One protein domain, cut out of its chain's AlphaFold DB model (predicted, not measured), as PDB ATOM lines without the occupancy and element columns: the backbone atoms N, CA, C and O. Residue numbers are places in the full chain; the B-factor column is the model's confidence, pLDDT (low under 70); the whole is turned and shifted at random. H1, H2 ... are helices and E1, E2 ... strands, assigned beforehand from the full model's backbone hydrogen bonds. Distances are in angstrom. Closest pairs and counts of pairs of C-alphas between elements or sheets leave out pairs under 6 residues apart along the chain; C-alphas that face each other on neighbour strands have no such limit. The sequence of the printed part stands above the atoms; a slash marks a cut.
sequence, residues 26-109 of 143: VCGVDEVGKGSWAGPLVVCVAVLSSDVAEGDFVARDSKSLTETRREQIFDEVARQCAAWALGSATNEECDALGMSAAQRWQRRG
ATOM      1  N   VAL A  26     -43.657 -31.795 -12.956       81.31
ATOM      2  CA  VAL A  26     -42.317 -31.383 -12.530       81.31
ATOM      3  C   VAL A  26     -41.598 -32.566 -11.892       81.31
ATOM      4  O   VAL A  26     -42.131 -33.240 -11.011       81.31
ATOM      5  N   CYS A  27     -40.376 -32.828 -12.351       82.81
ATOM      6  CA  CYS A  27     -39.514 -33.870 -11.808       82.81
ATOM      7  C   CYS A  27     -38.191 -33.278 -11.316       82.81
ATOM      8  O   CYS A  27     -37.600 -32.411 -11.961       82.81
ATOM      9  N   GLY A  28     -37.727 -33.760 -10.166       84.25
ATOM     10  CA  GLY A  28     -36.381 -33.520  -9.668       84.25
ATOM     11  C   GLY A  28     -35.421 -34.547 -10.253       84.25
ATOM     12  O   GLY A  28     -35.762 -35.726 -10.357       84.25
ATOM     13  N   VAL A  29     -34.222 -34.107 -10.634       84.81
ATOM     14  CA  VAL A  29     -33.176 -34.987 -11.164       84.81
ATOM     15  C   VAL A  29     -31.862 -34.708 -10.455       84.81
ATOM     16  O   VAL A  29     -31.379 -33.576 -10.504       84.81
ATOM     17  N   ASP A  30     -31.268 -35.737  -9.862       87.38
ATOM     18  CA  ASP A  30     -30.006 -35.641  -9.121       87.38
ATOM     19  C   ASP A  30     -29.048 -36.776  -9.504       87.38
ATOM     20  O   ASP A  30     -29.477 -37.820 -10.005       87.38
ATOM     21  N   GLU A  31     -27.752 -36.582  -9.275       88.31
ATOM     22  CA  GLU A  31     -26.724 -37.589  -9.525       88.31
ATOM     23  C   GLU A  31     -25.805 -37.833  -8.332       88.31
ATOM     24  O   GLU A  31     -25.499 -36.950  -7.533       88.31
ATOM     25  N   VAL A  32     -25.280 -39.052  -8.273       86.56
ATOM     26  CA  VAL A  32     -24.267 -39.482  -7.316       86.56
ATOM     27  C   VAL A  32     -23.130 -40.149  -8.084       86.56
ATOM     28  O   VAL A  32     -23.363 -40.874  -9.046       86.56
ATOM     29  N   GLY A  33     -21.887 -39.893  -7.673       83.81
ATOM     30  CA  GLY A  33     -20.695 -40.473  -8.310       83.81
ATOM     31  C   GLY A  33     -20.006 -39.559  -9.327       83.81
ATOM     32  O   GLY A  33     -18.943 -39.898  -9.841       83.81
ATOM     33  N   LYS A  34     -20.542 -38.358  -9.587       80.44
ATOM     34  CA  LYS A  34     -19.858 -37.347 -10.404       80.44
ATOM     35  C   LYS A  34     -18.659 -36.782  -9.628       80.44
ATOM     36  O   LYS A  34     -18.824 -35.916  -8.774       80.44
ATOM     37  N   GLY A  35     -17.461 -37.283  -9.930       83.38
ATOM     38  CA  GLY A  35     -16.207 -36.902  -9.263       83.38
ATOM     39  C   GLY A  35     -15.646 -37.963  -8.314       83.38
ATOM     40  O   GLY A  35     -14.601 -37.736  -7.709       83.38
ATOM     41  N   SER A  36     -16.306 -39.118  -8.194       84.44
ATOM     42  CA  SER A  36     -15.722 -40.280  -7.526       84.44
ATOM     43  C   SER A  36     -14.591 -40.869  -8.370       84.44
ATOM     44  O   SER A  36     -14.673 -40.888  -9.594       84.44
ATOM     45  N   TRP A  37     -13.548 -41.374  -7.708       78.44
ATOM     46  CA  TRP A  37     -12.426 -42.057  -8.369       78.44
ATOM     47  C   TRP A  37     -12.779 -43.477  -8.830       78.44
ATOM     48  O   TRP A  37     -12.168 -44.000  -9.753       78.44
ATOM     49  N   ALA A  38     -13.764 -44.099  -8.180       79.19
ATOM     50  CA  ALA A  38     -14.256 -45.428  -8.501       79.19
ATOM     51  C   ALA A  38     -15.765 -45.517  -8.244       79.19
ATOM     52  O   ALA A  38     -16.316 -44.776  -7.422       79.19
ATOM     53  N   GLY A  39     -16.406 -46.469  -8.920       81.75
ATOM     54  CA  GLY A  39     -17.832 -46.752  -8.800       81.75
ATOM     55  C   GLY A  39     -18.676 -46.151  -9.930       81.75
ATOM     56  O   GLY A  39     -18.190 -45.334 -10.712       81.75
ATOM     57  N   PRO A  40     -19.939 -46.588 -10.047       84.56
ATOM     58  CA  PRO A  40     -20.820 -46.147 -11.115       84.56
ATOM     59  C   PRO A  40     -21.308 -44.712 -10.891       84.56
ATOM     60  O   PRO A  40     -21.493 -44.259  -9.758       84.56
ATOM     61  N   LEU A  41     -21.611 -44.023 -11.988       85.31
ATOM     62  CA  LEU A  41     -22.416 -42.810 -11.967       85.31
ATOM     63  C   LEU A  41     -23.888 -43.213 -11.879       85.31
ATOM     64  O   LEU A  41     -24.398 -43.885 -12.771       85.31
ATOM     65  N   VAL A  42     -24.589 -42.770 -10.841       85.75
ATOM     66  CA  VAL A  42     -26.021 -43.036 -10.655       85.75
ATOM     67  C   VAL A  42     -26.797 -41.737 -10.817       85.75
ATOM     68  O   VAL A  42     -26.429 -40.718 -10.243       85.75
ATOM     69  N   VAL A  43     -27.878 -41.769 -11.588       86.25
ATOM     70  CA  VAL A  43     -28.809 -40.657 -11.787       86.25
ATOM     71  C   VAL A  43     -30.186 -41.088 -11.300       86.25
ATOM     72  O   VAL A  43     -30.667 -42.162 -11.653       86.25
ATOM     73  N   CYS A  44     -30.830 -40.244 -10.504       84.62
ATOM     74  CA  CYS A  44     -32.187 -40.443 -10.015       84.62
ATOM     75  C   CYS A  44     -33.118 -39.392 -10.611       84.62
ATOM     76  O   CYS A  44     -32.763 -38.216 -10.680       84.62
ATOM     77  N   VAL A  45     -34.319 -39.815 -11.000       85.19
ATOM     78  CA  VAL A  45     -35.435 -38.936 -11.353       85.19
ATOM     79  C   VAL A  45     -36.572 -39.220 -10.385       85.19
ATOM     80  O   VAL A  45     -36.979 -40.370 -10.241       85.19
ATOM     81  N   ALA A  46     -37.109 -38.190  -9.741       83.94
ATOM     82  CA  ALA A  46     -38.236 -38.311  -8.825       83.94
ATOM     83  C   ALA A  46     -39.321 -37.287  -9.171       83.94
ATOM     84  O   ALA A  46     -39.050 -36.101  -9.345       83.94
ATOM     85  N   VAL A  47     -40.561 -37.755  -9.263       83.88
ATOM     86  CA  VAL A  47     -41.761 -36.937  -9.434       83.88
ATOM     87  C   VAL A  47     -42.465 -36.881  -8.090       83.88
ATOM     88  O   VAL A  47     -42.907 -37.913  -7.580       83.88
ATOM     89  N   LEU A  48     -42.573 -35.688  -7.515       79.31
ATOM     90  CA  LEU A  48     -43.299 -35.490  -6.264       79.31
ATOM     91  C   LEU A  48     -44.803 -35.595  -6.500       79.31
ATOM     92  O   LEU A  48     -45.308 -35.131  -7.521       79.31
ATOM     93  N   SER A  49     -45.517 -36.215  -5.559       74.25
ATOM     94  CA  SER A  49     -46.978 -36.192  -5.591       74.25
ATOM     95  C   SER A  49     -47.494 -34.778  -5.297       74.25
ATOM     96  O   SER A  49     -46.930 -34.057  -4.471       74.25
ATOM     97  N   SER A  50     -48.595 -34.389  -5.944       69.75
ATOM     98  CA  SER A  50     -49.296 -33.116  -5.702       69.75
ATOM     99  C   SER A  50     -49.739 -32.946  -4.247       69.75
ATOM    100  O   SER A  50     -49.861 -31.814  -3.761       69.75
ATOM    101  N   ASP A  51     -49.936 -34.076  -3.568       68.56
ATOM    102  CA  ASP A  51     -50.512 -34.185  -2.229       68.56
ATOM    103  C   ASP A  51     -49.470 -33.981  -1.118       68.56
ATOM    104  O   ASP A  51     -49.818 -33.913   0.059       68.56
ATOM    105  N   VAL A  52     -48.184 -33.864  -1.470       69.06
ATOM    106  CA  VAL A  52     -47.116 -33.617  -0.496       69.06
ATOM    107  C   VAL A  52     -47.174 -32.163  -0.034       69.06
ATOM    108  O   VAL A  52     -46.909 -31.232  -0.804       69.06
ATOM    109  N   ALA A  53     -47.506 -31.956   1.239       63.09
ATOM    110  CA  ALA A  53     -47.456 -30.642   1.861       63.09
ATOM    111  C   ALA A  53     -45.998 -30.171   2.028       63.09
ATOM    112  O   ALA A  53     -45.111 -30.952   2.370       63.09
ATOM    113  N   GLU A  54     -45.742 -28.871   1.835       61.62
ATOM    114  CA  GLU A  54     -44.392 -28.276   1.899       61.62
ATOM    115  C   GLU A  54     -43.676 -28.496   3.248       61.62
ATOM    116  O   GLU A  54     -42.451 -28.420   3.325       61.62
ATOM    117  N   GLY A  55     -44.431 -28.766   4.319       57.50
ATOM    118  CA  GLY A  55     -43.910 -29.043   5.659       57.50
ATOM    119  C   GLY A  55     -43.513 -30.500   5.914       57.50
ATOM    120  O   GLY A  55     -42.710 -30.739   6.816       57.50
ATOM    121  N   ASP A  56     -44.021 -31.438   5.109       57.94
ATOM    122  CA  ASP A  56     -43.873 -32.885   5.322       57.94
ATOM    123  C   ASP A  56     -42.759 -33.498   4.465       57.94
ATOM    124  O   ASP A  56     -42.427 -34.678   4.604       57.94
ATOM    125  N   PHE A  57     -42.147 -32.699   3.585       60.91
ATOM    126  CA  PHE A  57     -41.069 -33.167   2.729       60.91
ATOM    127  C   PHE A  57     -39.776 -33.340   3.535       60.91
ATOM    128  O   PHE A  57     -39.073 -32.385   3.876       60.91
ATOM    129  N   VAL A  58     -39.448 -34.597   3.841       59.03
ATOM    130  CA  VAL A  58     -38.303 -34.993   4.686       59.03
ATOM    131  C   VAL A  58     -36.961 -34.903   3.934       59.03
ATOM    132  O   VAL A  58     -35.916 -35.295   4.455       59.03
ATOM    133  N   ALA A  59     -36.918 -34.349   2.718       57.47
ATOM    134  CA  ALA A  59     -35.670 -34.219   1.970       57.47
ATOM    135  C   ALA A  59     -34.856 -33.003   2.445       57.47
ATOM    136  O   ALA A  59     -34.864 -31.913   1.872       57.47
ATOM    137  N   ARG A  60     -34.112 -33.197   3.533       57.47
ATOM    138  CA  ARG A  60     -32.929 -32.386   3.840       57.47
ATOM    139  C   ARG A  60     -31.733 -32.950   3.084       57.47
ATOM    140  O   ARG A  60     -31.724 -34.134   2.758       57.47
ATOM    141  N   ASP A  61     -30.734 -32.096   2.837       57.03
ATOM    142  CA  ASP A  61     -29.469 -32.475   2.197       57.03
ATOM    143  C   ASP A  61     -28.982 -33.806   2.774       57.03
ATOM    144  O   ASP A  61     -28.666 -33.916   3.964       57.03
ATOM    145  N   SER A  62     -28.983 -34.826   1.917       57.94
ATOM    146  CA  SER A  62     -28.700 -36.200   2.296       57.94
ATOM    147  C   SER A  62     -27.294 -36.342   2.890       57.94
ATOM    148  O   SER A  62     -27.010 -37.306   3.594       57.94
ATOM    149  N   LYS A  63     -26.424 -35.344   2.693       57.19
ATOM    150  CA  LYS A  63     -25.084 -35.234   3.286       57.19
ATOM    151  C   LYS A  63     -25.085 -34.962   4.794       57.19
ATOM    152  O   LYS A  63     -24.054 -35.119   5.432       57.19
ATOM    153  N   SER A  64     -26.219 -34.565   5.374       55.56
ATOM    154  CA  SER A  64     -26.365 -34.332   6.822       55.56
ATOM    155  C   SER A  64     -26.951 -35.532   7.580       55.56
ATOM    156  O   SER A  64     -27.227 -35.425   8.775       55.56
ATOM    157  N   LEU A  65     -27.204 -36.652   6.896       61.06
ATOM    158  CA  LEU A  65     -27.874 -37.829   7.448       61.06
ATOM    159  C   LEU A  65     -26.909 -39.016   7.525       61.06
ATOM    160  O   LEU A  65     -26.140 -39.263   6.597       61.06
ATOM    161  N   THR A  66     -26.981 -39.765   8.626       70.56
ATOM    162  CA  THR A  66     -26.276 -41.044   8.777       70.56
ATOM    163  C   THR A  66     -26.835 -42.078   7.797       70.56
ATOM    164  O   THR A  66     -27.985 -41.973   7.367       70.56
ATOM    165  N   GLU A  67     -26.039 -43.090   7.454       71.31
ATOM    166  CA  GLU A  67     -26.432 -44.173   6.539       71.31
ATOM    167  C   GLU A  67     -27.751 -44.837   6.962       71.31
ATOM    168  O   GLU A  67     -28.715 -44.839   6.201       71.31
ATOM    169  N   THR A  68     -27.859 -45.232   8.232       71.50
ATOM    170  CA  THR A  68     -29.080 -45.820   8.809       71.50
ATOM    171  C   THR A  68     -30.300 -44.911   8.656       71.50
ATOM    172  O   THR A  68     -31.411 -45.369   8.394       71.50
ATOM    173  N   ARG A  69     -30.113 -43.594   8.804       69.25
ATOM    174  CA  ARG A  69     -31.213 -42.634   8.691       69.25
ATOM    175  C   ARG A  69     -31.620 -42.405   7.235       69.25
ATOM    176  O   ARG A  69     -32.786 -42.125   6.978       69.25
ATOM    177  N   ARG A  70     -30.692 -42.551   6.286       70.75
ATOM    178  CA  ARG A  70     -30.973 -42.484   4.844       70.75
ATOM    179  C   ARG A  70     -31.860 -43.644   4.400       70.75
ATOM    180  O   ARG A  70     -32.831 -43.408   3.690       70.75
ATOM    181  N   GLU A  71     -31.568 -44.857   4.859       74.44
ATOM    182  CA  GLU A  71     -32.378 -46.044   4.555       74.44
ATOM    183  C   GLU A  71     -33.799 -45.923   5.114       74.44
ATOM    184  O   GLU A  71     -34.770 -46.204   4.417       74.44
ATOM    185  N   GLN A  72     -33.935 -45.423   6.345       73.50
ATOM    186  CA  GLN A  72     -35.241 -45.206   6.975       73.50
ATOM    187  C   GLN A  72     -36.073 -44.133   6.261       73.50
ATOM    188  O   GLN A  72     -37.284 -44.281   6.116       73.50
ATOM    189  N   ILE A  73     -35.432 -43.048   5.816       74.44
ATOM    190  CA  ILE A  73     -36.109 -41.946   5.120       74.44
ATOM    191  C   ILE A  73     -36.485 -42.340   3.693       74.44
ATOM    192  O   ILE A  73     -37.461 -41.807   3.169       74.44
ATOM    193  N   PHE A  74     -35.761 -43.274   3.069       77.69
ATOM    194  CA  PHE A  74     -36.058 -43.683   1.703       77.69
ATOM    195  C   PHE A  74     -37.513 -44.128   1.555       77.69
ATOM    196  O   PHE A  74     -38.196 -43.653   0.654       77.69
ATOM    197  N   ASP A  75     -37.998 -45.019   2.425       76.75
ATOM    198  CA  ASP A  75     -39.359 -45.560   2.317       76.75
ATOM    199  C   ASP A  75     -40.424 -44.456   2.419       76.75
ATOM    200  O   ASP A  75     -41.438 -44.501   1.719       76.75
ATOM    201  N   GLU A  76     -40.174 -43.447   3.253       76.12
ATOM    202  CA  GLU A  76     -41.050 -42.287   3.407       76.12
ATOM    203  C   GLU A  76     -41.018 -41.398   2.156       76.12
ATOM    204  O   GLU A  76     -42.058 -41.091   1.578       76.12
ATOM    205  N   VAL A  77     -39.826 -41.064   1.657       77.25
ATOM    206  CA  VAL A  77     -39.664 -40.257   0.436       77.25
ATOM    207  C   VAL A  77     -40.264 -40.971  -0.776       77.25
ATOM    208  O   VAL A  77     -40.973 -40.362  -1.571       77.25
ATOM    209  N   ALA A  78     -40.058 -42.280  -0.899       76.75
ATOM    210  CA  ALA A  78     -40.617 -43.083  -1.978       76.75
ATOM    211  C   ALA A  78     -42.150 -43.139  -1.944       76.75
ATOM    212  O   ALA A  78     -42.762 -43.305  -2.997       76.75
ATOM    213  N   ARG A  79     -42.776 -42.998  -0.765       78.25
ATOM    214  CA  ARG A  79     -44.234 -42.853  -0.628       78.25
ATOM    215  C   ARG A  79     -44.731 -41.459  -1.003       78.25
ATOM    216  O   ARG A  79     -45.857 -41.342  -1.473       78.25
ATOM    217  N   GLN A  80     -43.920 -40.431  -0.778       77.69
ATOM    218  CA  GLN A  80     -44.228 -39.044  -1.138       77.69
ATOM    219  C   GLN A  80     -44.062 -38.790  -2.651       77.69
ATOM    220  O   GLN A  80     -44.678 -37.881  -3.212       77.69
ATOM    221  N   CYS A  81     -43.274 -39.615  -3.343       77.44
ATOM    222  CA  CYS A  81     -43.125 -39.570  -4.794       77.44
ATOM    223  C   CYS A  81     -44.279 -40.285  -5.516       77.44
ATOM    224  O   CYS A  81     -44.592 -41.439  -5.228       77.44
ATOM    225  N   ALA A  82     -44.853 -39.639  -6.533       81.50
ATOM    226  CA  ALA A  82     -45.803 -40.269  -7.450       81.50
ATOM    227  C   ALA A  82     -45.121 -41.308  -8.359       81.50
ATOM    228  O   ALA A  82     -45.697 -42.345  -8.686       81.50
ATOM    229  N   ALA A  83     -43.879 -41.034  -8.762       80.50
ATOM    230  CA  ALA A  83     -43.035 -41.950  -9.518       80.50
ATOM    231  C   ALA A  83     -41.561 -41.614  -9.276       80.50
ATOM    232  O   ALA A  83     -41.214 -40.459  -9.035       80.50
ATOM    233  N   TRP A  84     -40.681 -42.605  -9.368       81.75
ATOM    234  CA  TRP A  84     -39.240 -42.380  -9.345       81.75
ATOM    235  C   TRP A  84     -38.516 -43.457 -10.145       81.75
ATOM    236  O   TRP A  84     -39.058 -44.533 -10.399       81.75
ATOM    237  N   ALA A  85     -37.298 -43.145 -10.569       81.06
ATOM    238  CA  ALA A  85     -36.473 -44.030 -11.361       81.06
ATOM    239  C   ALA A  85     -34.984 -43.807 -11.126       81.06
ATOM    240  O   ALA A  85     -34.553 -42.691 -10.842       81.06
ATOM    241  N   LEU A  86     -34.203 -44.872 -11.309       82.00
ATOM    242  CA  LEU A  86     -32.747 -44.847 -11.236       82.00
ATOM    243  C   LEU A  86     -32.149 -45.321 -12.562       82.00
ATOM    244  O   LEU A  86     -32.543 -46.365 -13.085       82.00
ATOM    245  N   GLY A  87     -31.184 -44.568 -13.075       83.38
ATOM    246  CA  GLY A  87     -30.279 -44.974 -14.145       83.38
ATOM    247  C   GLY A  87     -28.850 -45.030 -13.616       83.38
ATOM    248  O   GLY A  87     -28.477 -44.242 -12.746       83.38
ATOM    249  N   SER A  88     -28.038 -45.953 -14.118       83.50
ATOM    250  CA  SER A  88     -26.630 -46.061 -13.731       83.50
ATOM    251  C   SER A  88     -25.753 -46.275 -14.953       83.50
ATOM    252  O   SER A  88     -26.103 -47.083 -15.812       83.50
ATOM    253  N   ALA A  89     -24.613 -45.592 -14.994       84.75
ATOM    254  CA  ALA A  89     -23.528 -45.854 -15.926       84.75
ATOM    255  C   ALA A  89     -22.345 -46.464 -15.164       84.75
ATOM    256  O   ALA A  89     -21.930 -45.950 -14.123       84.75
ATOM    257  N   THR A  90     -21.820 -47.564 -15.682       86.81
ATOM    258  CA  THR A  90     -20.587 -48.206 -15.216       86.81
ATOM    259  C   THR A  90     -19.376 -47.302 -15.458       86.81
ATOM    260  O   THR A  90     -19.448 -46.334 -16.218       86.81
ATOM    261  N   ASN A  91     -18.249 -47.609 -14.813       86.94
ATOM    262  CA  ASN A  91     -16.976 -46.932 -15.074       86.94
ATOM    263  C   ASN A  91     -16.569 -47.067 -16.548       86.94
ATOM    264  O   ASN A  91     -16.226 -46.069 -17.163       86.94
ATOM    265  N   GLU A  92     -16.719 -48.253 -17.140       87.12
ATOM    266  CA  GLU A  92     -16.403 -48.514 -18.551       87.12
ATOM    267  C   GLU A  92     -17.234 -47.633 -19.499       87.12
ATOM    268  O   GLU A  92     -16.702 -47.026 -20.427       87.12
ATOM    269  N   GLU A  93     -18.538 -47.491 -19.235       84.31
ATOM    270  CA  GLU A  93     -19.412 -46.588 -19.997       84.31
ATOM    271  C   GLU A  93     -19.046 -45.112 -19.784       84.31
ATOM    272  O   GLU A  93     -19.130 -44.308 -20.717       84.31
ATOM    273  N   CYS A  94     -18.643 -44.738 -18.566       85.88
ATOM    274  CA  CYS A  94     -18.204 -43.381 -18.249       85.88
ATOM    275  C   CYS A  94     -16.878 -43.032 -18.930       85.88
ATOM    276  O   CYS A  94     -16.742 -41.911 -19.419       85.88
ATOM    277  N   ASP A  95     -15.948 -43.980 -19.006       86.56
ATOM    278  CA  ASP A  95     -14.656 -43.827 -19.671       86.56
ATOM    279  C   ASP A  95     -14.829 -43.761 -21.195       86.56
ATOM    280  O   ASP A  95     -14.203 -42.933 -21.855       86.56
ATOM    281  N   ALA A  96     -15.743 -44.560 -21.760       88.50
ATOM    282  CA  ALA A  96     -16.021 -44.573 -23.195       88.50
ATOM    283  C   ALA A  96     -16.764 -43.316 -23.689       88.50
ATOM    284  O   ALA A  96     -16.458 -42.789 -24.759       88.50
ATOM    285  N   LEU A  97     -17.762 -42.836 -22.939       85.81
ATOM    286  CA  LEU A  97     -18.603 -41.696 -23.338       85.81
ATOM    287  C   LEU A  97     -18.077 -40.354 -22.809       85.81
ATOM    288  O   LEU A  97     -18.402 -39.292 -23.346       85.81
ATOM    289  N   GLY A  98     -17.307 -40.386 -21.726       87.38
ATOM    290  CA  GLY A  98     -16.979 -39.229 -20.903       87.38
ATOM    291  C   GLY A  98     -18.101 -38.871 -19.919       87.38
ATOM    292  O   GLY A  98     -19.295 -38.936 -20.229       87.38
ATOM    293  N   MET A  99     -17.719 -38.395 -18.729       85.25
ATOM    294  CA  MET A  99     -18.629 -38.153 -17.593       85.25
ATOM    295  C   MET A  99     -19.869 -37.316 -17.933       85.25
ATOM    296  O   MET A  99     -20.989 -37.637 -17.534       85.25
ATOM    297  N   SER A 100     -19.692 -36.221 -18.672       88.44
ATOM    298  CA  SER A 100     -20.800 -35.326 -19.024       88.44
ATOM    299  C   SER A 100     -21.774 -35.960 -20.018       88.44
ATOM    300  O   SER A 100     -22.972 -35.681 -19.965       88.44
ATOM    301  N   ALA A 101     -21.283 -36.796 -20.936       86.38
ATOM    302  CA  ALA A 101     -22.134 -37.481 -21.898       86.38
ATOM    303  C   ALA A 101     -22.846 -38.673 -21.251       86.38
ATOM    304  O   ALA A 101     -24.056 -38.790 -21.424       86.38
ATOM    305  N   ALA A 102     -22.144 -39.463 -20.432       85.44
ATOM    306  CA  ALA A 102     -22.733 -40.546 -19.645       85.44
ATOM    307  C   ALA A 102     -23.879 -40.034 -18.754       85.44
ATOM    308  O   ALA A 102     -24.980 -40.580 -18.772       85.44
ATOM    309  N   GLN A 103     -23.686 -38.904 -18.064       84.94
ATOM    310  CA  GLN A 103     -24.743 -38.276 -17.267       84.94
ATOM    311  C   GLN A 103     -25.961 -37.876 -18.114       84.94
ATOM    312  O   GLN A 103     -27.102 -38.142 -17.740       84.94
ATOM    313  N   ARG A 104     -25.742 -37.225 -19.265       85.00
ATOM    314  CA  ARG A 104     -26.837 -36.837 -20.169       85.00
ATOM    315  C   ARG A 104     -27.560 -38.048 -20.746       85.00
ATOM    316  O   ARG A 104     -28.775 -37.981 -20.914       85.00
ATOM    317  N   TRP A 105     -26.833 -39.126 -21.023       79.50
ATOM    318  CA  TRP A 105     -27.389 -40.383 -21.503       79.50
ATOM    319  C   TRP A 105     -28.358 -40.974 -20.481       79.50
ATOM    320  O   TRP A 105     -29.508 -41.225 -20.819       79.50
ATOM    321  N   GLN A 106     -27.951 -41.067 -19.212       82.94
ATOM    322  CA  GLN A 106     -28.820 -41.575 -18.143       82.94
ATOM    323  C   GLN A 106     -30.027 -40.661 -17.855       82.94
ATOM    324  O   GLN A 106     -31.057 -41.135 -17.388       82.94
ATOM    325  N   ARG A 107     -29.933 -39.356 -18.160       78.50
ATOM    326  CA  ARG A 107     -31.042 -38.388 -18.017       78.50
ATOM    327  C   ARG A 107     -32.063 -38.423 -19.162       78.50
ATOM    328  O   ARG A 107     -33.202 -38.023 -18.950       78.50
ATOM    329  N   ARG A 108     -31.649 -38.790 -20.382       70.94
ATOM    330  CA  ARG A 108     -32.468 -38.690 -21.611       70.94
ATOM    331  C   ARG A 108     -32.871 -40.035 -22.202       70.94
ATOM    332  O   ARG A 108     -33.857 -40.100 -22.929       70.94
ATOM    333  N   GLY A 109     -32.063 -41.065 -21.979       58.09
ATOM    334  CA  GLY A 109     -32.274 -42.379 -22.560       58.09
ATOM    335  C   GLY A 109     -33.453 -43.110 -21.914       58.09
ATOM    336  O   GLY A 109     -33.868 -42.761 -20.807       58.09
TER     337      GLY A 109
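What this domain is: This is residues 26 to 109 of the 143 residues of the protein "Ribonuclease" of Acidimicrobium sp. BACL19 MAG-120924-bin39 (UniProt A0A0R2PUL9). A twisted ribbon of three strands has H3 packed over one face and H2 making a corner with H3 near one end; at the other end H1 meets the sheet with residues 77 to 80 and splays away. The printed part has 84 residues with three named helices and three named strands, E1 E2 H1 E3 H2 H3, mixed in class; the antiparallel sheet runs E1 E2 E3. It is only just loose, close to compact, with radius of gyration of the C-alphas 14.4 A and spans 42 by 28 by 15 A.

Where its parts are: E1 is residues 27 to 32, 16.9 A, from C-alpha 27 at (-39.514, -33.870, -11.808); E2 is 41 to 48, 22.9 A; E3 is 81 to 89, 23.4 A. H1 is 67 to 80, 20.0 A; H2 is 91 to 97, 9.9 A; H3 is 99 to 108, 14.4 A, to C-alpha 108 at (-32.468, -38.690, -21.611).

How they stand to each other: Hairpin E1 and E2 has N 30 and O 44 within hydrogen-bond range, 3.0 A; E2 and E3, antiparallel, have N 43 and O 87, 2.8 A. In two layers, helix on one sheet face, H3 has a height over the sheet of 8.2 A; its closest C-alpha pair with E3 is Gln 106 and Gly 87, 5.4 A. H1 and H2 only graze the sheet. H2 and H3 only just touch, only at the corner, with 3 pairs of C-alphas within 8 A, the closest Cys 94 and Ala 102, 5.5 A. H1 is apart from H2 and H3. Every O i to N i+4 pair is within hydrogen-bond range in H2 and H3, 8 of 10 in H1.

The domain as a whole: The farthest C-alphas, of Gly 55 and Ala 96, are 43.0 A apart. The printed part has no cut; the E2 to H1 link is long. pLDDT is under 70 at residues 50 to 65, 69 and 109.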